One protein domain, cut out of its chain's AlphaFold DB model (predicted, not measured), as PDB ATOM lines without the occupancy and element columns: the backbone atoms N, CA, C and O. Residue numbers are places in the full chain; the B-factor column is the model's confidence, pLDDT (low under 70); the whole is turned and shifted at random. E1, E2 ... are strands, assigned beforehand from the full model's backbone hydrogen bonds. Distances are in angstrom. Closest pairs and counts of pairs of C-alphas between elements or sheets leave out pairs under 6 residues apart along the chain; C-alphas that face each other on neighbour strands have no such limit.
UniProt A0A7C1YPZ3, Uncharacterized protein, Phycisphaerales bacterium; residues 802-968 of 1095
ATOM      1  N   ASN A 802     -12.413 -21.298 -39.481       85.56
ATOM      2  CA  ASN A 802     -12.193 -22.139 -38.297       85.56
ATOM      3  C   ASN A 802     -13.193 -21.873 -37.162       85.56
ATOM      4  O   ASN A 802     -13.481 -20.735 -36.808       85.56
ATOM      5  N   LEU A 803     -13.717 -22.921 -36.539       88.25
ATOM      6  CA  LEU A 803     -14.777 -22.818 -35.536       88.25
ATOM      7  C   LEU A 803     -14.488 -23.782 -34.344       88.25
ATOM      8  O   LEU A 803     -13.455 -24.455 -34.358       88.25
ATOM      9  N   THR A 804     -15.311 -23.859 -33.278       87.06
ATOM     10  CA  THR A 804     -15.160 -24.927 -32.237       87.06
ATOM     11  C   THR A 804     -16.390 -25.289 -31.394       87.06
ATOM     12  O   THR A 804     -16.998 -24.412 -30.787       87.06
ATOM     13  N   TYR A 805     -16.736 -26.592 -31.310       86.81
ATOM     14  CA  TYR A 805     -17.893 -27.188 -30.602       86.81
ATOM     15  C   TYR A 805     -17.219 -27.790 -29.350       86.81
ATOM     16  O   TYR A 805     -16.438 -28.730 -29.430       86.81
ATOM     17  N   LYS A 806     -17.383 -27.112 -28.200       87.69
ATOM     18  CA  LYS A 806     -16.774 -27.440 -26.892       87.69
ATOM     19  C   LYS A 806     -17.862 -27.542 -25.829       87.69
ATOM     20  O   LYS A 806     -18.834 -26.806 -25.912       87.69
ATOM     21  N   ALA A 807     -17.712 -28.394 -24.822       82.94
ATOM     22  CA  ALA A 807     -18.630 -28.467 -23.680       82.94
ATOM     23  C   ALA A 807     -17.940 -28.022 -22.383       82.94
ATOM     24  O   ALA A 807     -16.716 -28.096 -22.262       82.94
ATOM     25  N   ASP A 808     -18.731 -27.569 -21.411       79.44
ATOM     26  CA  ASP A 808     -18.318 -27.432 -20.020       79.44
ATOM     27  C   ASP A 808     -18.223 -28.806 -19.329       79.44
ATOM     28  O   ASP A 808     -18.481 -29.858 -19.913       79.44
ATOM     29  N   SER A 809     -17.859 -28.806 -18.046       81.69
ATOM     30  CA  SER A 809     -17.670 -30.026 -17.252       81.69
ATOM     31  C   SER A 809     -18.933 -30.876 -17.036       81.69
ATOM     32  O   SER A 809     -18.849 -31.938 -16.420       81.69
ATOM     33  N   ASN A 810     -20.106 -30.408 -17.465       78.50
ATOM     34  CA  ASN A 810     -21.407 -30.961 -17.093       78.50
ATOM     35  C   ASN A 810     -22.074 -31.759 -18.232       78.50
ATOM     36  O   ASN A 810     -23.143 -32.349 -18.046       78.50
ATOM     37  N   GLY A 811     -21.425 -31.843 -19.394       82.25
ATOM     38  CA  GLY A 811     -21.842 -32.696 -20.502       82.25
ATOM     39  C   GLY A 811     -20.721 -32.951 -21.503       82.25
ATOM     40  O   GLY A 811     -19.539 -32.910 -21.173       82.25
ATOM     41  N   SER A 812     -21.114 -33.273 -22.726       83.56
ATOM     42  CA  SER A 812     -20.245 -33.664 -23.835       83.56
ATOM     43  C   SER A 812     -20.930 -33.353 -25.167       83.56
ATOM     44  O   SER A 812     -22.046 -32.830 -25.187       83.56
ATOM     45  N   ILE A 813     -20.277 -33.671 -26.286       86.44
ATOM     46  CA  ILE A 813     -20.756 -33.327 -27.626       86.44
ATOM     47  C   ILE A 813     -20.779 -34.562 -28.515       86.44
ATOM     48  O   ILE A 813     -19.798 -35.299 -28.611       86.44
ATOM     49  N   SER A 814     -21.896 -34.773 -29.209       81.50
ATOM     50  CA  SER A 814     -22.044 -35.837 -30.197       81.50
ATOM     51  C   SER A 814     -21.620 -35.334 -31.573       81.50
ATOM     52  O   SER A 814     -22.458 -34.887 -32.356       81.50
ATOM     53  N   GLY A 815     -20.309 -35.361 -31.830       84.00
ATOM     54  CA  GLY A 815     -19.740 -34.851 -33.082       84.00
ATOM     55  C   GLY A 815     -18.096 -34.856 -33.240       84.00
ATOM     56  O   GLY A 815     -16.785 -36.031 -34.078       84.00
ATOM     57  N   ASN A 816     -18.124 -33.668 -32.460       85.25
ATOM     58  CA  ASN A 816     -17.627 -32.286 -32.710       85.25
ATOM     59  C   ASN A 816     -16.717 -31.706 -31.585       85.25
ATOM     60  O   ASN A 816     -17.176 -31.414 -30.486       85.25
ATOM     61  N   THR A 817     -15.428 -31.545 -31.948       85.06
ATOM     62  CA  THR A 817     -14.359 -30.643 -31.474       85.06
ATOM     63  C   THR A 817     -13.877 -29.614 -32.557       85.06
ATOM     64  O   THR A 817     -14.276 -28.452 -32.459       85.06
ATOM     65  N   GLU A 818     -13.088 -29.988 -33.601       86.81
ATOM     66  CA  GLU A 818     -12.381 -29.072 -34.571       86.81
ATOM     67  C   GLU A 818     -12.418 -29.504 -36.114       86.81
ATOM     68  O   GLU A 818     -11.709 -30.438 -36.459       86.81
ATOM     69  N   GLN A 819     -13.207 -28.860 -37.044       86.62
ATOM     70  CA  GLN A 819     -13.324 -29.049 -38.554       86.62
ATOM     71  C   GLN A 819     -12.541 -27.947 -39.347       86.62
ATOM     72  O   GLN A 819     -11.833 -27.158 -38.728       86.62
ATOM     73  N   ILE A 820     -12.745 -27.818 -40.682       86.00
ATOM     74  CA  ILE A 820     -12.503 -26.616 -41.539       86.00
ATOM     75  C   ILE A 820     -13.572 -26.547 -42.668       86.00
ATOM     76  O   ILE A 820     -13.976 -27.601 -43.159       86.00
ATOM     77  N   VAL A 821     -14.007 -25.352 -43.118       84.62
ATOM     78  CA  VAL A 821     -14.887 -25.154 -44.304       84.62
ATOM     79  C   VAL A 821     -14.461 -23.969 -45.182       84.62
ATOM     80  O   VAL A 821     -13.838 -23.024 -44.703       84.62
ATOM     81  N   GLU A 822     -14.840 -24.008 -46.460       85.56
ATOM     82  CA  GLU A 822     -14.651 -22.930 -47.444       85.56
ATOM     83  C   GLU A 822     -15.651 -21.768 -47.264       85.56
ATOM     84  O   GLU A 822     -16.758 -21.949 -46.747       85.56
ATOM     85  N   HIS A 823     -15.289 -20.569 -47.732       82.50
ATOM     86  CA  HIS A 823     -16.115 -19.362 -47.654       82.50
ATOM     87  C   HIS A 823     -17.480 -19.545 -48.340       82.50
ATOM     88  O   HIS A 823     -17.585 -19.612 -49.567       82.50
ATOM     89  N   GLY A 824     -18.549 -19.501 -47.545       80.44
ATOM     90  CA  GLY A 824     -19.933 -19.655 -47.993       80.44
ATOM     91  C   GLY A 824     -20.477 -21.083 -47.884       80.44
ATOM     92  O   GLY A 824     -21.664 -21.274 -48.141       80.44
ATOM     93  N   SER A 825     -19.674 -22.064 -47.460       85.50
ATOM     94  CA  SER A 825     -20.149 -23.430 -47.194       85.50
ATOM     95  C   SER A 825     -20.826 -23.564 -45.822       85.50
ATOM     96  O   SER A 825     -20.671 -22.726 -44.932       85.50
ATOM     97  N   ASP A 826     -21.596 -24.639 -45.651       87.25
ATOM     98  CA  ASP A 826     -22.198 -25.034 -44.374       87.25
ATOM     99  C   ASP A 826     -21.240 -25.939 -43.581       87.25
ATOM    100  O   ASP A 826     -20.585 -26.808 -44.159       87.25
ATOM    101  N   GLY A 827     -21.197 -25.783 -42.254       83.06
ATOM    102  CA  GLY A 827     -20.531 -26.729 -41.351       83.06
ATOM    103  C   GLY A 827     -21.373 -27.986 -41.094       83.06
ATOM    104  O   GLY A 827     -22.560 -28.039 -41.425       83.06
ATOM    105  N   THR A 828     -20.784 -29.010 -40.469       84.94
ATOM    106  CA  THR A 828     -21.528 -30.219 -40.047       84.94
ATOM    107  C   THR A 828     -22.068 -30.110 -38.612       84.94
ATOM    108  O   THR A 828     -21.516 -29.393 -37.782       84.94
ATOM    109  N   SER A 829     -23.169 -30.809 -38.320       85.88
ATOM    110  CA  SER A 829     -24.028 -30.611 -37.135       85.88
ATOM    111  C   SER A 829     -23.601 -31.373 -35.864       85.88
ATOM    112  O   SER A 829     -23.035 -32.454 -35.996       85.88
ATOM    113  N   VAL A 830     -23.997 -30.908 -34.655       88.31
ATOM    114  CA  VAL A 830     -24.119 -31.781 -33.449       88.31
ATOM    115  C   VAL A 830     -25.342 -31.631 -32.604       88.31
ATOM    116  O   VAL A 830     -25.936 -30.563 -32.485       88.31
ATOM    117  N   THR A 831     -25.544 -32.716 -31.857       85.94
ATOM    118  CA  THR A 831     -26.290 -32.776 -30.610       85.94
ATOM    119  C   THR A 831     -25.358 -32.640 -29.382       85.94
ATOM    120  O   THR A 831     -24.442 -33.452 -29.233       85.94
ATOM    121  N   PRO A 832     -25.602 -31.689 -28.466       83.44
ATOM    122  CA  PRO A 832     -25.036 -31.673 -27.114       83.44
ATOM    123  C   PRO A 832     -25.562 -32.875 -26.314       83.44
ATOM    124  O   PRO A 832     -26.737 -33.217 -26.431       83.44
ATOM    125  N   ILE A 833     -24.749 -33.511 -25.470       81.38
ATOM    126  CA  ILE A 833     -25.165 -34.645 -24.625       81.38
ATOM    127  C   ILE A 833     -24.916 -34.317 -23.144       81.38
ATOM    128  O   ILE A 833     -23.758 -34.214 -22.735       81.38
ATOM    129  N   PRO A 834     -25.967 -34.192 -22.309       78.50
ATOM    130  CA  PRO A 834     -25.813 -33.969 -20.872       78.50
ATOM    131  C   PRO A 834     -25.213 -35.186 -20.165       78.50
ATOM    132  O   PRO A 834     -25.535 -36.327 -20.509       78.50
ATOM    133  N   ASN A 835     -24.420 -34.957 -19.116       78.81
ATOM    134  CA  ASN A 835     -23.996 -36.042 -18.232       78.81
ATOM    135  C   ASN A 835     -25.191 -36.622 -17.449       78.81
ATOM    136  O   ASN A 835     -26.240 -35.993 -17.298       78.81
ATOM    137  N   ALA A 836     -25.045 -37.846 -16.934       68.81
ATOM    138  CA  ALA A 836     -26.106 -38.504 -16.173       68.81
ATOM    139  C   ALA A 836     -26.485 -37.678 -14.928       68.81
ATOM    140  O   ALA A 836     -25.643 -37.408 -14.075       68.81
ATOM    141  N   GLY A 837     -27.757 -37.282 -14.835       65.25
ATOM    142  CA  GLY A 837     -28.234 -36.366 -13.795       65.25
ATOM    143  C   GLY A 837     -28.148 -34.879 -14.161       65.25
ATOM    144  O   GLY A 837     -28.409 -34.064 -13.290       65.25
ATOM    145  N   TYR A 838     -27.840 -34.520 -15.411       78.00
ATOM    146  CA  TYR A 838     -27.836 -33.142 -15.918       78.00
ATOM    147  C   TYR A 838     -28.799 -32.970 -17.108       78.00
ATOM    148  O   TYR A 838     -29.319 -33.945 -17.655       78.00
ATOM    149  N   ARG A 839     -29.034 -31.724 -17.535       78.19
ATOM    150  CA  ARG A 839     -29.719 -31.375 -18.789       78.19
ATOM    151  C   ARG A 839     -29.026 -30.232 -19.524       78.19
ATOM    152  O   ARG A 839     -28.511 -29.308 -18.900       78.19
ATOM    153  N   PHE A 840     -29.063 -30.286 -20.852       82.56
ATOM    154  CA  PHE A 840     -28.707 -29.159 -21.707       82.56
ATOM    155  C   PHE A 840     -29.764 -28.083 -21.515       82.56
ATOM    156  O   PHE A 840     -30.957 -28.392 -21.483       82.56
ATOM    157  N   VAL A 841     -29.329 -26.838 -21.386       81.81
ATOM    158  CA  VAL A 841     -30.248 -25.701 -21.480       81.81
ATOM    159  C   VAL A 841     -30.074 -25.111 -22.863       81.81
ATOM    160  O   VAL A 841     -30.998 -25.133 -23.671       81.81
ATOM    161  N   ASN A 842     -28.847 -24.658 -23.120       79.38
ATOM    162  CA  ASN A 842     -28.362 -24.047 -24.340       79.38
ATOM    163  C   ASN A 842     -26.762 -23.959 -24.239       79.38
ATOM    164  O   ASN A 842     -26.263 -24.313 -23.170       79.38
ATOM    165  N   TRP A 843     -25.797 -23.586 -25.159       87.00
ATOM    166  CA  TRP A 843     -25.264 -21.990 -27.496       87.00
ATOM    167  C   TRP A 843     -24.625 -20.493 -27.499       87.00
ATOM    168  O   TRP A 843     -25.404 -19.555 -27.593       87.00
ATOM    169  N   SER A 844     -23.334 -20.207 -27.242       84.56
ATOM    170  CA  SER A 844     -22.901 -19.097 -26.343       84.56
ATOM    171  C   SER A 844     -22.807 -17.722 -27.002       84.56
ATOM    172  O   SER A 844     -22.373 -16.743 -26.397       84.56
ATOM    173  N   ASP A 845     -23.259 -17.672 -28.245       82.50
ATOM    174  CA  ASP A 845     -23.718 -16.515 -29.004       82.50
ATOM    175  C   ASP A 845     -25.215 -16.190 -28.751       82.50
ATOM    176  O   ASP A 845     -25.761 -15.252 -29.332       82.50
ATOM    177  N   GLY A 846     -25.876 -16.931 -27.856       77.81
ATOM    178  CA  GLY A 846     -27.282 -16.822 -27.456       77.81
ATOM    179  C   GLY A 846     -28.256 -17.788 -28.153       77.81
ATOM    180  O   GLY A 846     -29.456 -17.705 -27.889       77.81
ATOM    181  N   SER A 847     -27.799 -18.677 -29.040       80.69
ATOM    182  CA  SER A 847     -28.671 -19.606 -29.784       80.69
ATOM    183  C   SER A 847     -29.253 -20.728 -28.887       80.69
ATOM    184  O   SER A 847     -28.819 -20.912 -27.755       80.69
ATOM    185  N   THR A 848     -30.240 -21.508 -29.356       81.56
ATOM    186  CA  THR A 848     -30.884 -22.597 -28.570       81.56
ATOM    187  C   THR A 848     -31.236 -23.859 -29.372       81.56
ATOM    188  O   THR A 848     -32.048 -24.662 -28.920       81.56
ATOM    189  N   GLU A 849     -30.698 -24.034 -30.583       79.25
ATOM    190  CA  GLU A 849     -30.960 -25.240 -31.395       79.25
ATOM    191  C   GLU A 849     -30.505 -26.538 -30.692       79.25
ATOM    192  O   GLU A 849     -29.729 -26.491 -29.741       79.25
ATOM    193  N   TYR A 850     -31.000 -27.696 -31.135       73.94
ATOM    194  CA  TYR A 850     -30.627 -29.021 -30.623       73.94
ATOM    195  C   TYR A 850     -31.101 -30.086 -31.634       73.94
ATOM    196  O   TYR A 850     -32.288 -30.431 -31.626       73.94
ATOM    197  N   PRO A 851     -30.241 -30.611 -32.526       83.75
ATOM    198  CA  PRO A 851     -28.862 -30.193 -32.824       83.75
ATOM    199  C   PRO A 851     -28.751 -28.822 -33.543       83.75
ATOM    200  O   PRO A 851     -29.759 -28.334 -34.049       83.75
ATOM    201  N   ARG A 852     -27.550 -28.215 -33.622       87.12
ATOM    202  CA  ARG A 852     -27.246 -26.992 -34.430       87.12
ATOM    203  C   ARG A 852     -26.481 -27.323 -35.699       87.12
ATOM    204  O   ARG A 852     -25.796 -28.343 -35.757       87.12
ATOM    205  N   THR A 853     -26.605 -26.469 -36.713       88.88
ATOM    206  CA  THR A 853     -25.733 -26.451 -37.902       88.88
ATOM    207  C   THR A 853     -25.479 -25.009 -38.338       88.88
ATOM    208  O   THR A 853     -26.419 -24.325 -38.735       88.88
ATOM    209  N   ASP A 854     -24.229 -24.553 -38.316       87.12
ATOM    210  CA  ASP A 854     -23.849 -23.243 -38.857       87.12
ATOM    211  C   ASP A 854     -23.787 -23.279 -40.389       87.12
ATOM    212  O   ASP A 854     -23.268 -24.228 -40.982       87.12
ATOM    213  N   LYS A 855     -24.360 -22.261 -41.041       88.12
ATOM    214  CA  LYS A 855     -24.618 -22.241 -42.489       88.12
ATOM    215  C   LYS A 855     -24.074 -20.984 -43.152       88.12
ATOM    216  O   LYS A 855     -24.142 -19.913 -42.551       88.12
ATOM    217  N   ASN A 856     -23.604 -21.104 -44.396       85.31
ATOM    218  CA  ASN A 856     -22.964 -20.022 -45.153       85.31
ATOM    219  C   ASN A 856     -21.867 -19.316 -44.319       85.31
ATOM    220  O   ASN A 856     -21.954 -18.127 -43.997       85.31
ATOM    221  N   VAL A 857     -20.844 -20.070 -43.917       86.19
ATOM    222  CA  VAL A 857     -19.760 -19.599 -43.045       86.19
ATOM    223  C   VAL A 857     -18.851 -18.626 -43.802       86.19
ATOM    224  O   VAL A 857     -18.227 -18.983 -44.797       86.19
ATOM    225  N   VAL A 858     -18.759 -17.386 -43.316       84.50
ATOM    226  CA  VAL A 858     -17.916 -16.312 -43.892       84.50
ATOM    227  C   VAL A 858     -16.905 -15.735 -42.887       84.50
ATOM    228  O   VAL A 858     -16.274 -14.711 -43.144       84.50
ATOM    229  N   SER A 859     -16.781 -16.370 -41.720       83.44
ATOM    230  CA  SER A 859     -15.827 -16.042 -40.659       83.44
ATOM    231  C   SER A 859     -15.757 -17.168 -39.627       83.44
ATOM    232  O   SER A 859     -16.698 -17.948 -39.497       83.44
ATOM    233  N   ASP A 860     -14.695 -17.178 -38.828       84.06
ATOM    234  CA  ASP A 860     -14.514 -18.074 -37.683       84.06
ATOM    235  C   ASP A 860     -15.629 -17.945 -36.607       84.06
ATOM    236  O   ASP A 860     -16.144 -16.849 -36.370       84.06
ATOM    237  N   ILE A 861     -15.985 -19.043 -35.910       85.50
ATOM    238  CA  ILE A 861     -17.064 -19.112 -34.882       85.50
ATOM    239  C   ILE A 861     -16.641 -19.993 -33.690       85.50
ATOM    240  O   ILE A 861     -16.547 -21.205 -33.802       85.50
ATOM    241  N   ASN A 862     -16.389 -19.421 -32.512       88.12
ATOM    242  CA  ASN A 862     -15.808 -20.152 -31.370       88.12
ATOM    243  C   ASN A 862     -16.689 -20.010 -30.111       88.12
ATOM    244  O   ASN A 862     -16.691 -18.940 -29.503       88.12
ATOM    245  N   VAL A 863     -17.423 -21.059 -29.709       86.31
ATOM    246  CA  VAL A 863     -18.400 -21.026 -28.589       86.31
ATOM    247  C   VAL A 863     -18.394 -22.351 -27.760       86.31
ATOM    248  O   VAL A 863     -17.698 -23.298 -28.120       86.31
ATOM    249  N   THR A 864     -19.064 -22.458 -26.596       86.19
ATOM    250  CA  THR A 864     -19.056 -23.644 -25.673       86.19
ATOM    251  C   THR A 864     -20.414 -23.993 -24.985       86.19
ATOM    252  O   THR A 864     -21.051 -23.097 -24.456       86.19
ATOM    253  N   ALA A 865     -20.863 -25.263 -24.917       83.19
ATOM    254  CA  ALA A 865     -22.056 -25.777 -24.185       83.19
ATOM    255  C   ALA A 865     -21.961 -25.738 -22.659       83.19
ATOM    256  O   ALA A 865     -20.921 -26.084 -22.118       83.19
ATOM    257  N   ASN A 866     -23.087 -25.476 -21.976       79.75
ATOM    258  CA  ASN A 866     -23.254 -25.806 -20.558       79.75
ATOM    259  C   ASN A 866     -24.477 -26.694 -20.326       79.75
ATOM    260  O   ASN A 866     -25.481 -26.641 -21.045       79.75
ATOM    261  N   PHE A 867     -24.411 -27.437 -19.227       81.06
ATOM    262  CA  PHE A 867     -25.469 -28.314 -18.751       81.06
ATOM    263  C   PHE A 867     -25.657 -28.098 -17.241       81.06
ATOM    264  O   PHE A 867     -24.694 -27.837 -16.523       81.06
ATOM    265  N   ILE A 868     -26.887 -28.212 -16.738       76.50
ATOM    266  CA  ILE A 868     -27.211 -28.014 -15.310       76.50
ATOM    267  C   ILE A 868     -27.728 -29.294 -14.669       76.50
ATOM    268  O   ILE A 868     -28.367 -30.104 -15.340       76.50
ATOM    269  N   ILE A 869     -27.440 -29.477 -13.381       76.38
ATOM    270  CA  ILE A 869     -27.806 -30.681 -12.629       76.38
ATOM    271  C   ILE A 869     -29.324 -30.753 -12.380       76.38
ATOM    272  O   ILE A 869     -30.029 -29.742 -12.360       76.38
ATOM    273  N   ASN A 870     -29.831 -31.972 -12.219       70.06
ATOM    274  CA  ASN A 870     -31.212 -32.274 -11.877       70.06
ATOM    275  C   ASN A 870     -31.357 -32.476 -10.361       70.06
ATOM    276  O   ASN A 870     -30.491 -33.052  -9.697       70.06
ATOM    277  N   GLU A 871     -32.493 -32.028  -9.836       70.31
ATOM    278  CA  GLU A 871     -32.843 -32.068  -8.418       70.31
ATOM    279  C   GLU A 871     -34.137 -32.866  -8.239       70.31
ATOM    280  O   GLU A 871     -34.981 -32.881  -9.138       70.31
ATOM    281  N   TYR A 872     -34.277 -33.528  -7.093       72.56
ATOM    282  CA  TYR A 872     -35.380 -34.437  -6.786       72.56
ATOM    283  C   TYR A 872     -35.979 -34.140  -5.410       72.56
ATOM    284  O   TYR A 872     -35.297 -33.635  -4.517       72.56
ATOM    285  N   GLN A 873     -37.257 -34.461  -5.240       76.44
ATOM    286  CA  GLN A 873     -38.032 -34.189  -4.034       76.44
ATOM    287  C   GLN A 873     -38.051 -35.408  -3.102       76.44
ATOM    288  O   GLN A 873     -38.449 -36.501  -3.503       76.44
ATOM    289  N   VAL A 874     -37.603 -35.237  -1.854       76.56
ATOM    290  CA  VAL A 874     -37.629 -36.307  -0.845       76.56
ATOM    291  C   VAL A 874     -38.561 -35.953   0.300       76.56
ATOM    292  O   VAL A 874     -38.202 -35.170   1.179       76.56
ATOM    293  N   ASP A 875     -39.739 -36.567   0.284       78.44
ATOM    294  CA  ASP A 875     -40.866 -36.302   1.177       78.44
ATOM    295  C   ASP A 875     -40.689 -37.102   2.472       78.44
ATOM    296  O   ASP A 875     -40.834 -38.327   2.500       78.44
ATOM    297  N   VAL A 876     -40.306 -36.428   3.557       79.19
ATOM    298  CA  VAL A 876     -39.995 -37.061   4.844       79.19
ATOM    299  C   VAL A 876     -41.118 -36.791   5.840       79.19
ATOM    300  O   VAL A 876     -41.526 -35.659   6.057       79.19
ATOM    301  N   ASN A 877     -41.630 -37.864   6.445       77.31
ATOM    302  CA  ASN A 877     -43.043 -37.905   6.816       77.31
ATOM    303  C   ASN A 877     -43.303 -38.579   8.181       77.31
ATOM    304  O   ASN A 877     -42.827 -39.693   8.417       77.31
ATOM    305  N   SER A 878     -44.162 -38.005   9.036       74.31
ATOM    306  CA  SER A 878     -44.619 -38.616  10.306       74.31
ATOM    307  C   SER A 878     -46.054 -38.220  10.712       74.31
ATOM    308  O   SER A 878     -46.673 -37.375  10.080       74.31
ATOM    309  N   THR A 879     -46.645 -38.878  11.723       75.62
ATOM    310  CA  THR A 879     -47.865 -38.404  12.421       75.62
ATOM    311  C   THR A 879     -47.907 -38.862  13.883       75.62
ATOM    312  O   THR A 879     -47.087 -39.667  14.327       75.62
ATOM    313  N   THR A 880     -48.960 -38.408  14.583       73.62
ATOM    314  CA  THR A 880     -49.700 -39.146  15.624       73.62
ATOM    315  C   THR A 880     -48.809 -39.950  16.560       73.62
ATOM    316  O   THR A 880     -48.820 -41.179  16.566       73.62
ATOM    317  N   GLY A 881     -48.049 -39.224  17.377       65.06
ATOM    318  CA  GLY A 881     -47.258 -39.805  18.454       65.06
ATOM    319  C   GLY A 881     -45.797 -40.089  18.115       65.06
ATOM    320  O   GLY A 881     -45.102 -40.777  18.863       65.06
ATOM    321  N   GLY A 882     -45.284 -39.522  17.036       80.06
ATOM    322  CA  GLY A 882     -43.873 -39.192  16.964       80.06
ATOM    323  C   GLY A 882     -43.592 -38.174  15.877       80.06
ATOM    324  O   GLY A 882     -44.491 -37.758  15.150       80.06
ATOM    325  N   SER A 883     -42.325 -37.794  15.782       71.38
ATOM    326  CA  SER A 883     -41.803 -36.902  14.757       71.38
ATOM    327  C   SER A 883     -40.468 -37.405  14.217       71.38
ATOM    328  O   SER A 883     -39.707 -38.096  14.907       71.38
ATOM    329  N   THR A 884     -40.171 -37.051  12.970       78.44
ATOM    330  CA  THR A 884     -38.809 -37.110  12.428       78.44
ATOM    331  C   THR A 884     -38.128 -35.745  12.577       78.44
ATOM    332  O   THR A 884     -38.790 -34.714  12.694       78.44
ATOM    333  N   ASP A 885     -36.796 -35.720  12.625       77.56
ATOM    334  CA  ASP A 885     -35.999 -34.488  12.707       77.56
ATOM    335  C   ASP A 885     -36.069 -33.617  11.436       77.56
ATOM    336  O   ASP A 885     -35.526 -32.510  11.427       77.56
ATOM    337  N   LYS A 886     -36.744 -34.111  10.387       78.81
ATOM    338  CA  LYS A 886     -36.882 -33.479   9.069       78.81
ATOM    339  C   LYS A 886     -38.251 -33.706   8.401       78.81
ATOM    340  O   LYS A 886     -38.278 -34.015   7.221       78.81
ATOM    341  N   ASP A 887     -39.368 -33.589   9.122       76.56
ATOM    342  CA  ASP A 887     -40.703 -33.551   8.477       76.56
ATOM    343  C   ASP A 887     -40.743 -32.501   7.333       76.56
ATOM    344  O   ASP A 887     -40.229 -31.391   7.510       76.56
ATOM    345  N   GLY A 888     -41.360 -32.851   6.198       76.88
ATOM    346  CA  GLY A 888     -41.462 -32.059   4.962       76.88
ATOM    347  C   GLY A 888     -40.669 -32.649   3.784       76.88
ATOM    348  O   GLY A 888     -39.841 -33.545   3.966       76.88
ATOM    349  N   THR A 889     -40.892 -32.135   2.573       76.62
ATOM    350  CA  THR A 889     -40.014 -32.392   1.420       76.62
ATOM    351  C   THR A 889     -38.679 -31.681   1.591       76.62
ATOM    352  O   THR A 889     -38.592 -30.557   2.089       76.62
ATOM    353  N   HIS A 890     -37.624 -32.319   1.097       76.25
ATOM    354  CA  HIS A 890     -36.322 -31.703   0.892       76.25
ATOM    355  C   HIS A 890     -35.976 -31.856  -0.586       76.25
ATOM    356  O   HIS A 890     -35.854 -32.983  -1.067       76.25
ATOM    357  N   THR A 891     -35.811 -30.746  -1.307       75.81
ATOM    358  CA  THR A 891     -35.201 -30.777  -2.642       75.81
ATOM    359  C   THR A 891     -33.718 -31.121  -2.479       75.81
ATOM    360  O   THR A 891     -32.975 -30.384  -1.830       75.81
ATOM    361  N   ILE A 892     -33.294 -32.263  -3.018       75.12
ATOM    362  CA  ILE A 892     -31.933 -32.801  -2.909       75.12
ATOM    363  C   ILE A 892     -31.388 -33.063  -4.319       75.12
ATOM    364  O   ILE A 892     -32.099 -33.560  -5.193       75.12
ATOM    365  N   GLN A 893     -30.117 -32.733  -4.558       76.75
ATOM    366  CA  GLN A 893     -29.494 -32.937  -5.867       76.75
ATOM    367  C   GLN A 893     -29.203 -34.422  -6.137       76.75
ATOM    368  O   GLN A 893     -28.986 -35.213  -5.216       76.75
ATOM    369  N   HIS A 894     -29.194 -34.810  -7.413       72.12
ATOM    370  CA  HIS A 894     -28.988 -36.200  -7.820       72.12
ATOM    371  C   HIS A 894     -27.673 -36.802  -7.281       72.12
ATOM    372  O   HIS A 894     -26.580 -36.452  -7.726       72.12
ATOM    373  N   GLY A 895     -27.797 -37.774  -6.375       71.38
ATOM    374  CA  GLY A 895     -26.703 -38.524  -5.755       71.38
ATOM    375  C   GLY A 895     -26.419 -38.168  -4.290       71.38
ATOM    376  O   GLY A 895     -25.696 -38.915  -3.629       71.38
ATOM    377  N   ASP A 896     -26.988 -37.079  -3.761       77.31
ATOM    378  CA  ASP A 896     -26.748 -36.644  -2.379       77.31
ATOM    379  C   ASP A 896     -27.455 -37.527  -1.333       77.31
ATOM    380  O   ASP A 896     -28.303 -38.369  -1.648       77.31
ATOM    381  N   THR A 897     -27.088 -37.367  -0.052       75.25
ATOM    382  CA  THR A 897     -27.594 -38.226   1.038       75.25
ATOM    383  C   THR A 897     -28.395 -37.493   2.110       75.25
ATOM    384  O   THR A 897     -27.913 -36.564   2.762       75.25
ATOM    385  N   LEU A 898     -29.614 -37.979   2.366       78.06
ATOM    386  CA  LEU A 898     -30.494 -37.450   3.405       78.06
ATOM    387  C   LEU A 898     -30.512 -38.386   4.621       78.06
ATOM    388  O   LEU A 898     -31.034 -39.497   4.579       78.06
ATOM    389  N   ASN A 899     -29.926 -37.926   5.726       80.00
ATOM    390  CA  ASN A 899     -30.035 -38.580   7.034       80.00
ATOM    391  C   ASN A 899     -31.295 -38.096   7.764       80.00
ATOM    392  O   ASN A 899     -31.503 -36.881   7.818       80.00
ATOM    393  N   ILE A 900     -32.074 -39.019   8.335       81.62
ATOM    394  CA  ILE A 900     -33.334 -38.764   9.060       81.62
ATOM    395  C   ILE A 900     -33.419 -39.597  10.353       81.62
ATOM    396  O   ILE A 900     -32.883 -40.709  10.422       81.62
ATOM    397  N   ALA A 901     -34.079 -39.074  11.389       76.88
ATOM    398  CA  ALA A 901     -34.108 -39.651  12.735       76.88
ATOM    399  C   ALA A 901     -35.492 -39.569  13.410       76.88
ATOM    400  O   ALA A 901     -36.066 -38.497  13.562       76.88
ATOM    401  N   ALA A 902     -35.995 -40.705  13.899       78.25
ATOM    402  CA  ALA A 902     -37.342 -40.879  14.435       78.25
ATOM    403  C   ALA A 902     -37.416 -40.835  15.980       78.25
ATOM    404  O   ALA A 902     -36.874 -41.697  16.693       78.25
ATOM    405  N   THR A 903     -38.180 -39.879  16.512       73.25
ATOM    406  CA  THR A 903     -38.459 -39.706  17.946       73.25
ATOM    407  C   THR A 903     -39.934 -39.978  18.242       73.25
ATOM    408  O   THR A 903     -40.810 -39.332  17.690       73.25
ATOM    409  N   ALA A 904     -40.211 -40.942  19.124       71.38
ATOM    410  CA  ALA A 904     -41.573 -41.287  19.534       71.38
ATOM    411  C   ALA A 904     -41.979 -40.494  20.787       71.38
ATOM    412  O   ALA A 904     -41.171 -40.362  21.713       71.38
ATOM    413  N   ASP A 905     -43.223 -40.022  20.822       70.06
ATOM    414  CA  ASP A 905     -43.802 -39.260  21.928       70.06
ATOM    415  C   ASP A 905     -44.157 -40.131  23.143       70.06
ATOM    416  O   ASP A 905     -44.114 -41.365  23.128       70.06
ATOM    417  N   ALA A 906     -44.528 -39.471  24.243       51.41
ATOM    418  CA  ALA A 906     -44.892 -40.110  25.502       51.41
ATOM    419  C   ALA A 906     -46.169 -40.966  25.376       51.41
ATOM    420  O   ALA A 906     -47.285 -40.477  25.526       51.41
ATOM    421  N   GLY A 907     -45.969 -42.264  25.143       54.34
ATOM    422  CA  GLY A 907     -47.016 -43.259  24.888       54.34
ATOM    423  C   GLY A 907     -46.667 -44.178  23.716       54.34
ATOM    424  O   GLY A 907     -47.150 -45.305  23.664       54.34
ATOM    425  N   TYR A 908     -45.771 -43.748  22.824       67.25
ATOM    426  CA  TYR A 908     -45.557 -44.360  21.517       67.25
ATOM    427  C   TYR A 908     -44.226 -45.106  21.371       67.25
ATOM    428  O   TYR A 908     -43.278 -44.916  22.138       67.25
ATOM    429  N   ARG A 909     -44.143 -45.975  20.353       61.09
ATOM    430  CA  ARG A 909     -42.908 -46.624  19.904       61.09
ATOM    431  C   ARG A 909     -42.685 -46.442  18.404       61.09
ATOM    432  O   ARG A 909     -43.568 -46.609  17.575       61.09
ATOM    433  N   PHE A 910     -41.442 -46.169  18.037       76.12
ATOM    434  CA  PHE A 910     -41.033 -46.330  16.649       76.12
ATOM    435  C   PHE A 910     -41.011 -47.824  16.293       76.12
ATOM    436  O   PHE A 910     -40.538 -48.628  17.101       76.12
ATOM    437  N   ILE A 911     -41.513 -48.180  15.110       73.94
ATOM    438  CA  ILE A 911     -41.518 -49.567  14.598       73.94
ATOM    439  C   ILE A 911     -40.859 -49.733  13.229       73.94
ATOM    440  O   ILE A 911     -40.564 -50.864  12.849       73.94
ATOM    441  N   GLY A 912     -40.627 -48.645  12.496       77.25
ATOM    442  CA  GLY A 912     -39.870 -48.684  11.254       77.25
ATOM    443  C   GLY A 912     -40.234 -47.602  10.244       77.25
ATOM    444  O   GLY A 912     -41.290 -46.968  10.312       77.25
ATOM    445  N   TRP A 913     -39.331 -47.412   9.291       81.06
ATOM    446  CA  TRP A 913     -39.546 -46.598   8.102       81.06
ATOM    447  C   TRP A 913     -40.333 -47.388   7.045       81.06
ATOM    448  O   TRP A 913     -40.191 -48.611   6.953       81.06
ATOM    449  N   SER A 914     -41.149 -46.695   6.255       74.06
ATOM    450  CA  SER A 914     -41.826 -47.221   5.065       74.06
ATOM    451  C   SER A 914     -41.778 -46.224   3.902       74.06
ATOM    452  O   SER A 914     -41.160 -45.164   4.011       74.06
ATOM    453  N   GLY A 915     -42.463 -46.548   2.803       81.19
ATOM    454  CA  GLY A 915     -42.335 -45.832   1.536       81.19
ATOM    455  C   GLY A 915     -41.145 -46.377   0.747       81.19
ATOM    456  O   GLY A 915     -40.911 -47.588   0.770       81.19
ATOM    457  N   ASP A 916     -40.382 -45.505   0.096       78.94
ATOM    458  CA  ASP A 916     -39.288 -45.890  -0.812       78.94
ATOM    459  C   ASP A 916     -38.009 -46.375  -0.100       78.94
ATOM    460  O   ASP A 916     -37.047 -46.807  -0.737       78.94
ATOM    461  N   ALA A 917     -38.007 -46.395   1.237       74.62
ATOM    462  CA  ALA A 917     -37.036 -47.127   2.043       74.62
ATOM    463  C   ALA A 917     -37.688 -47.728   3.299       74.62
ATOM    464  O   ALA A 917     -38.725 -47.271   3.779       74.62
ATOM    465  N   SER A 918     -37.056 -48.760   3.865       68.31
ATOM    466  CA  SER A 918     -37.563 -49.454   5.055       68.31
ATOM    467  C   SER A 918     -36.450 -49.902   5.998       68.31
ATOM    468  O   SER A 918     -35.386 -50.323   5.545       68.31
ATOM    469  N   GLY A 919     -36.720 -49.877   7.303       73.12
ATOM    470  CA  GLY A 919     -35.804 -50.345   8.348       73.12
ATOM    471  C   GLY A 919     -36.349 -50.060   9.749       73.12
ATOM    472  O   GLY A 919     -37.146 -49.144   9.916       73.12
ATOM    473  N   ASP A 920     -35.936 -50.833  10.752       69.56
ATOM    474  CA  ASP A 920     -36.398 -50.745  12.149       69.56
ATOM    475  C   ASP A 920     -35.517 -49.844  13.043       69.56
ATOM    476  O   ASP A 920     -35.908 -49.467  14.152       69.56
ATOM    477  N   ALA A 921     -34.340 -49.446  12.556       76.81
ATOM    478  CA  ALA A 921     -33.460 -48.498  13.228       76.81
ATOM    479  C   ALA A 921     -34.071 -47.085  13.286       76.81
ATOM    480  O   ALA A 921     -34.550 -46.548  12.288       76.81
ATOM    481  N   LYS A 922     -33.965 -46.430  14.451       66.62
ATOM    482  CA  LYS A 922     -34.438 -45.048  14.674       66.62
ATOM    483  C   LYS A 922     -33.767 -43.977  13.804       66.62
ATOM    484  O   LYS A 922     -34.197 -42.834  13.843       66.62
ATOM    485  N   THR A 923     -32.719 -44.312  13.066       74.81
ATOM    486  CA  THR A 923     -32.000 -43.407  12.164       74.81
ATOM    487  C   THR A 923     -31.795 -44.110  10.834       74.81
ATOM    488  O   THR A 923     -31.340 -45.258  10.834       74.81
ATOM    489  N   LEU A 924     -32.090 -43.429   9.733       77.75
ATOM    490  CA  LEU A 924     -31.939 -43.943   8.376       77.75
ATOM    491  C   LEU A 924     -31.138 -42.951   7.526       77.75
ATOM    492  O   LEU A 924     -31.277 -41.736   7.673       77.75
ATOM    493  N   THR A 925     -30.299 -43.484   6.643       77.88
ATOM    494  CA  THR A 925     -29.567 -42.726   5.624       77.88
ATOM    495  C   THR A 925     -30.119 -43.118   4.263       77.88
ATOM    496  O   THR A 925     -30.167 -44.303   3.938       77.88
ATOM    497  N   LEU A 926     -30.531 -42.124   3.486       75.56
ATOM    498  CA  LEU A 926     -31.032 -42.263   2.124       75.56
ATOM    499  C   LEU A 926     -29.975 -41.761   1.135       75.56
ATOM    500  O   LEU A 926     -29.187 -40.882   1.484       75.56
ATOM    501  N   THR A 927     -30.000 -42.263  -0.097       76.94
ATOM    502  CA  THR A 927     -29.250 -41.708  -1.236       76.94
ATOM    503  C   THR A 927     -30.253 -41.382  -2.329       76.94
ATOM    504  O   THR A 927     -30.992 -42.267  -2.753       76.94
ATOM    505  N   VAL A 928     -30.307 -40.120  -2.740       75.62
ATOM    506  CA  VAL A 928     -31.395 -39.582  -3.560       75.62
ATOM    507  C   VAL A 928     -31.030 -39.676  -5.035       75.62
ATOM    508  O   VAL A 928     -30.169 -38.942  -5.512       75.62
ATOM    509  N   THR A 929     -31.668 -40.583  -5.771       72.38
ATOM    510  CA  THR A 929     -31.467 -40.748  -7.227       72.38
ATOM    511  C   THR A 929     -32.757 -40.620  -8.045       72.38
ATOM    512  O   THR A 929     -32.725 -40.690  -9.273       72.38
ATOM    513  N   SER A 930     -33.875 -40.387  -7.363       74.88
ATOM    514  CA  SER A 930     -35.194 -40.019  -7.878       74.88
ATOM    515  C   SER A 930     -35.924 -39.237  -6.785       74.88
ATOM    516  O   SER A 930     -35.393 -39.094  -5.682       74.88
ATOM    517  N   ASP A 931     -37.159 -38.809  -7.045       74.56
ATOM    518  CA  ASP A 931     -38.074 -38.440  -5.962       74.56
ATOM    519  C   ASP A 931     -38.305 -39.660  -5.037       74.56
ATOM    520  O   ASP A 931     -38.230 -40.806  -5.503       74.56
ATOM    521  N   MET A 932     -38.525 -39.442  -3.733       69.88
ATOM    522  CA  MET A 932     -38.680 -40.516  -2.733       69.88
ATOM    523  C   MET A 932     -39.600 -40.105  -1.572       69.88
ATOM    524  O   MET A 932     -39.287 -39.152  -0.863       69.88
ATOM    525  N   ALA A 933     -40.648 -40.875  -1.272       77.69
ATOM    526  CA  ALA A 933     -41.506 -40.649  -0.104       77.69
ATOM    527  C   ALA A 933     -41.154 -41.612   1.044       77.69
ATOM    528  O   ALA A 933     -41.209 -42.834   0.890       77.69
ATOM    529  N   ILE A 934     -40.791 -41.085   2.220       82.62
ATOM    530  CA  ILE A 934     -40.137 -41.830   3.308       82.62
ATOM    531  C   ILE A 934     -40.804 -41.554   4.658       82.62
ATOM    532  O   ILE A 934     -40.795 -40.445   5.186       82.62
ATOM    533  N   THR A 935     -41.367 -42.598   5.261       78.31
ATOM    534  CA  THR A 935     -42.394 -42.469   6.304       78.31
ATOM    535  C   THR A 935     -42.003 -43.116   7.632       78.31
ATOM    536  O   THR A 935     -41.854 -44.333   7.723       78.31
ATOM    537  N   ALA A 936     -41.873 -42.313   8.691       78.94
ATOM    538  CA  ALA A 936     -41.619 -42.766  10.055       78.94
ATOM    539  C   ALA A 936     -42.906 -43.306  10.705       78.94
ATOM    540  O   ALA A 936     -43.817 -42.544  11.024       78.94
ATOM    541  N   ASN A 937     -42.984 -44.617  10.956       78.12
ATOM    542  CA  ASN A 937     -44.154 -45.210  11.606       78.12
ATOM    543  C   ASN A 937     -43.992 -45.256  13.129       78.12
ATOM    544  O   ASN A 937     -43.182 -46.020  13.672       78.12
ATOM    545  N   PHE A 938     -44.838 -44.492  13.819       75.31
ATOM    546  CA  PHE A 938     -44.952 -44.474  15.276       75.31
ATOM    547  C   PHE A 938     -46.186 -45.247  15.736       75.31
ATOM    548  O   PHE A 938     -47.235 -44.692  16.038       75.31
ATOM    549  N   GLU A 939     -46.081 -46.571  15.768       63.22
ATOM    550  CA  GLU A 939     -47.067 -47.400  16.460       63.22
ATOM    551  C   GLU A 939     -47.113 -46.996  17.941       63.22
ATOM    552  O   GLU A 939     -46.080 -46.972  18.609       63.22
ATOM    553  N   GLU A 940     -48.280 -46.655  18.491       43.94
ATOM    554  CA  GLU A 940     -48.361 -46.385  19.928       43.94
ATOM    555  C   GLU A 940     -47.936 -47.647  20.693       43.94
ATOM    556  O   GLU A 940     -47.971 -48.762  20.166       43.94
ATOM    557  N   ILE A 941     -47.534 -47.527  21.955       55.06
ATOM    558  CA  ILE A 941     -47.489 -48.711  22.811       55.06
ATOM    559  C   ILE A 941     -48.964 -48.974  23.186       55.06
ATOM    560  O   ILE A 941     -49.419 -48.514  24.229       55.06
ATOM    561  N   PRO A 942     -49.675 -49.698  22.291       47.72
ATOM    562  CA  PRO A 942     -51.076 -49.631  21.841       47.72
ATOM    563  C   PRO A 942     -51.951 -48.407  22.189       47.72
ATOM    564  O   PRO A 942     -52.153 -48.219  23.395       47.72
ATOM    565  N   PRO A 943     -52.623 -47.675  21.232       38.97
ATOM    566  CA  PRO A 943     -52.827 -47.796  19.731       38.97
ATOM    567  C   PRO A 943     -51.685 -47.658  18.651       38.97
ATOM    568  O   PRO A 943     -50.732 -48.425  18.711       38.97
ATOM    569  N   GLU A 944     -51.811 -46.818  17.585       31.17
ATOM    570  CA  GLU A 944     -51.082 -46.923  16.276       31.17
ATOM    571  C   GLU A 944     -51.005 -45.649  15.338       31.17
ATOM    572  O   GLU A 944     -52.049 -45.236  14.841       31.17
ATOM    573  N   LYS A 945     -49.781 -45.220  14.906       32.06
ATOM    574  CA  LYS A 945     -49.244 -45.181  13.482       32.06
ATOM    575  C   LYS A 945     -49.561 -43.953  12.512       32.06
ATOM    576  O   LYS A 945     -50.334 -43.100  12.919       32.06
ATOM    577  N   VAL A 946     -49.008 -43.886  11.244       30.77
ATOM    578  CA  VAL A 946     -49.109 -42.847  10.089       30.77
ATOM    579  C   VAL A 946     -48.016 -41.683  10.107       30.77
ATOM    580  O   VAL A 946     -47.465 -41.584  11.200       30.77
ATOM    581  N   THR A 947     -47.482 -40.793   9.182       44.81
ATOM    582  CA  THR A 947     -47.378 -40.304   7.713       44.81
ATOM    583  C   THR A 947     -47.895 -38.886   7.144       44.81
ATOM    584  O   THR A 947     -49.098 -38.650   7.228       44.81
ATOM    585  N   PHE A 948     -47.054 -38.018   6.457       43.66
ATOM    586  CA  PHE A 948     -47.346 -36.879   5.449       43.66
ATOM    587  C   PHE A 948     -46.336 -35.603   5.409       43.66
ATOM    588  O   PHE A 948     -45.703 -35.478   6.457       43.66
ATOM    589  N   GLU A 949     -46.228 -34.534   4.510       51.16
ATOM    590  CA  GLU A 949     -45.725 -34.260   3.058       51.16
ATOM    591  C   GLU A 949     -45.157 -32.754   2.732       51.16
ATOM    592  O   GLU A 949     -45.089 -31.984   3.692       51.16
ATOM    593  N   ASP A 950     -44.818 -32.319   1.448       49.88
ATOM    594  CA  ASP A 950     -44.601 -30.935   0.733       49.88
ATOM    595  C   ASP A 950     -43.217 -30.089   0.756       49.88
ATOM    596  O   ASP A 950     -42.675 -30.022   1.860       49.88
ATOM    597  N   GLU A 951     -42.514 -29.328  -0.198       49.81
ATOM    598  CA  GLU A 951     -42.356 -28.816  -1.667       49.81
ATOM    599  C   GLU A 951     -40.820 -28.327  -2.015       49.81
ATOM    600  O   GLU A 951     -40.067 -28.411  -1.047       49.81
ATOM    601  N   VAL A 952     -40.138 -27.729  -3.100       50.38
ATOM    602  CA  VAL A 952     -40.050 -27.375  -4.632       50.38
ATOM    603  C   VAL A 952     -38.886 -26.256  -4.945       50.38
ATOM    604  O   VAL A 952     -38.611 -25.594  -3.948       50.38
ATOM    605  N   ASP A 953     -38.136 -25.773  -6.040       45.25
ATOM    606  CA  ASP A 953     -37.656 -25.828  -7.539       45.25
ATOM    607  C   ASP A 953     -36.569 -24.641  -7.882       45.25
ATOM    608  O   ASP A 953     -36.521 -23.792  -6.992       45.25
ATOM    609  N   SER A 954     -35.697 -24.276  -8.929       49.16
ATOM    610  CA  SER A 954     -34.963 -24.583 -10.280       49.16
ATOM    611  C   SER A 954     -33.687 -23.609 -10.546       49.16
ATOM    612  O   SER A 954     -33.338 -22.978  -9.550       49.16
ATOM    613  N   SER A 955     -32.862 -23.289 -11.637       39.56
ATOM    614  CA  SER A 955     -32.583 -23.351 -13.170       39.56
ATOM    615  C   SER A 955     -31.041 -23.001 -13.571       39.56
ATOM    616  O   SER A 955     -30.265 -23.104 -12.627       39.56
ATOM    617  N   ASP A 956     -30.349 -22.623 -14.732       40.28
ATOM    618  CA  ASP A 956     -30.434 -22.270 -16.238       40.28
ATOM    619  C   ASP A 956     -29.012 -22.235 -17.067       40.28
ATOM    620  O   ASP A 956     -28.026 -22.596 -16.431       40.28
ATOM    621  N   GLY A 957     -28.794 -21.859 -18.398       43.97
ATOM    622  CA  GLY A 957     -27.523 -22.150 -19.263       43.97
ATOM    623  C   GLY A 957     -26.878 -21.260 -20.465       43.97
ATOM    624  O   GLY A 957     -26.765 -20.053 -20.269       43.97
ATOM    625  N   GLN A 958     -26.288 -21.815 -21.608       49.44
ATOM    626  CA  GLN A 958     -25.080 -21.316 -22.456       49.44
ATOM    627  C   GLN A 958     -25.088 -20.901 -24.024       49.44
ATOM    628  O   GLN A 958     -25.489 -19.748 -24.177       49.44
ATOM    629  N   PRO A 959     -24.827 -21.572 -25.241       53.34
ATOM    630  CA  PRO A 959     -23.787 -23.130 -26.161       53.34
ATOM    631  C   PRO A 959     -22.495 -23.083 -27.213       53.34
ATOM    632  O   PRO A 959     -21.650 -22.251 -26.996       53.34
ATOM    633  N   GLU A 960     -22.257 -23.901 -28.330       48.19
ATOM    634  CA  GLU A 960     -20.966 -24.393 -29.116       48.19
ATOM    635  C   GLU A 960     -20.740 -24.398 -30.770       48.19
ATOM    636  O   GLU A 960     -21.678 -23.925 -31.406       48.19
ATOM    637  N   THR A 961     -19.607 -24.918 -31.475       37.00
ATOM    638  CA  THR A 961     -19.264 -25.226 -33.022       37.00
ATOM    639  C   THR A 961     -17.941 -25.852 -33.862       37.00
ATOM    640  O   THR A 961     -17.483 -25.075 -34.672       37.00
ATOM    641  N   TYR A 962     -17.288 -27.111 -33.885       31.80
ATOM    642  CA  TYR A 962     -16.548 -27.913 -35.027       31.80
ATOM    643  C   TYR A 962     -16.090 -29.482 -34.782       31.80
ATOM    644  O   TYR A 962     -16.429 -29.833 -33.692       31.80
ATOM    645  N   PHE A 963     -15.445 -30.462 -35.587       35.72
ATOM    646  CA  PHE A 963     -15.203 -32.022 -35.398       35.72
ATOM    647  C   PHE A 963     -14.066 -32.951 -36.068       35.72
ATOM    648  O   PHE A 963     -13.478 -32.559 -37.066       35.72
ATOM    649  N   LEU A 964     -13.918 -34.256 -35.618       32.28
ATOM    650  CA  LEU A 964     -13.061 -35.463 -36.006       32.28
ATOM    651  C   LEU A 964     -13.876 -36.810 -36.246       32.28
ATOM    652  O   LEU A 964     -15.088 -36.789 -36.098       32.28
ATOM    653  N   PRO A 965     -13.299 -38.011 -36.569       30.05
ATOM    654  CA  PRO A 965     -13.973 -39.338 -36.442       30.05
ATOM    655  C   PRO A 965     -13.757 -40.065 -35.079       30.05
ATOM    656  O   PRO A 965     -12.740 -39.838 -34.424       30.05
ATOM    657  N   PRO A 966     -14.653 -40.978 -34.629       36.28
ATOM    658  CA  PRO A 966     -14.731 -41.374 -33.210       36.28
ATOM    659  C   PRO A 966     -13.895 -42.607 -32.800       36.28
ATOM    660  O   PRO A 966     -14.190 -43.726 -33.225       36.28
ATOM    661  N   GLY A 967     -12.937 -42.454 -31.867       46.94
ATOM    662  CA  GLY A 967     -12.205 -43.622 -31.344       46.94
ATOM    663  C   GLY A 967     -11.044 -43.428 -30.353       46.94
ATOM    664  O   GLY A 967     -10.066 -44.150 -30.507       46.94
ATOM    665  N   ILE A 968     -11.191 -42.580 -29.318       35.03
ATOM    666  CA  ILE A 968     -10.235 -42.250 -28.216       35.03
ATOM    667  C   ILE A 968      -9.482 -40.920 -28.402       35.03
ATOM    668  O   ILE A 968      -8.729 -40.755 -29.352       35.03
TER     669      ILE A 968
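This is residues 802 to 968 of the 1095 residues of an uncharacterized protein of Phycisphaerales bacterium (UniProt A0A7C1YPZ3). Two small lobes of strands stand end to end in a long rod, joined where E5 runs on into E6. In the first lobe the hairpin E2 and E3 packs face to face on the sheet E1 E5 E4; in the second, the sheet E8 E6 E12 E10 and the sheet E7 E9 E11 form a sandwich with planes well out of parallel. From the far end of the second lobe, residues 941 to 968 run back past both lobes as a long tail. The 167 printed residues hold no named helix and twelve named strands, E1 to E12 in order; the class is all strand, though 73 residues, under half, are in named strands. The whole is extended, with a radius of gyration of the C-alphas of 24.9 A and spans of 83 by 31 by 16 A.

E1, residues 803 to 807, is the parallel neighbour of E5, residues 861 to 869, with N 865 and O 806 2.7 A apart. E4, residues 838 to 842, forms an antiparallel hairpin with E5, with N 839 and O 868 2.8 A apart. The hairpin of E2, residues 811 to 814, and E3, residues 831 to 834, has N 812 and O 833 at 2.8 A; its sheet faces E1 E5 E4, 7.0 A centre to centre. E5 runs on into E6, residues 871 to 877, at 9 degrees. E6 has antiparallel E8, residues 888 to 893, on one side, with N 874 and O 890 3.0 A apart, and parallel E12, residues 932 to 940, on the other, with N 934 and O 875 2.8 A apart. E10, residues 908 to 915, bends by 57 degrees at residue 911 and is antiparallel to E12, with N 909 and O 939 2.8 A apart. This strongly twisted, mixed sheet faces the antiparallel sheet of E7, residues 882 to 884, E9, residues 897 to 904, and E11, residues 923 to 927, 7.1 A centre to centre, their best planes 43 degrees apart. In E7 E9 E11, N 883 and O 903 are 2.9 A apart, as are N 900 and O 924. In these two pairs the four sheets form a stack of sheets, sheets face to face in turn.

E1 begins at C-alpha 803, (-14.777, -22.818, -35.536). E5 is 27.3 A long and ends at C-alpha 869, (-27.806, -30.681, -12.629). E6 is 19.2 A long, E9 23.4 A and E10 20.3 A. E12, 25.3 A, ends at C-alpha 940, (-48.361, -46.385, 19.928).

The C-alphas of His 823 and Pro 942, the two farthest apart, are 83.5 A from each other. The printed part has no cut. The links E2 to E3 and E4 to E5 are long. The mean pLDDT of the printed part is 72.3; 41 residues are under 70, among them 939 to 968.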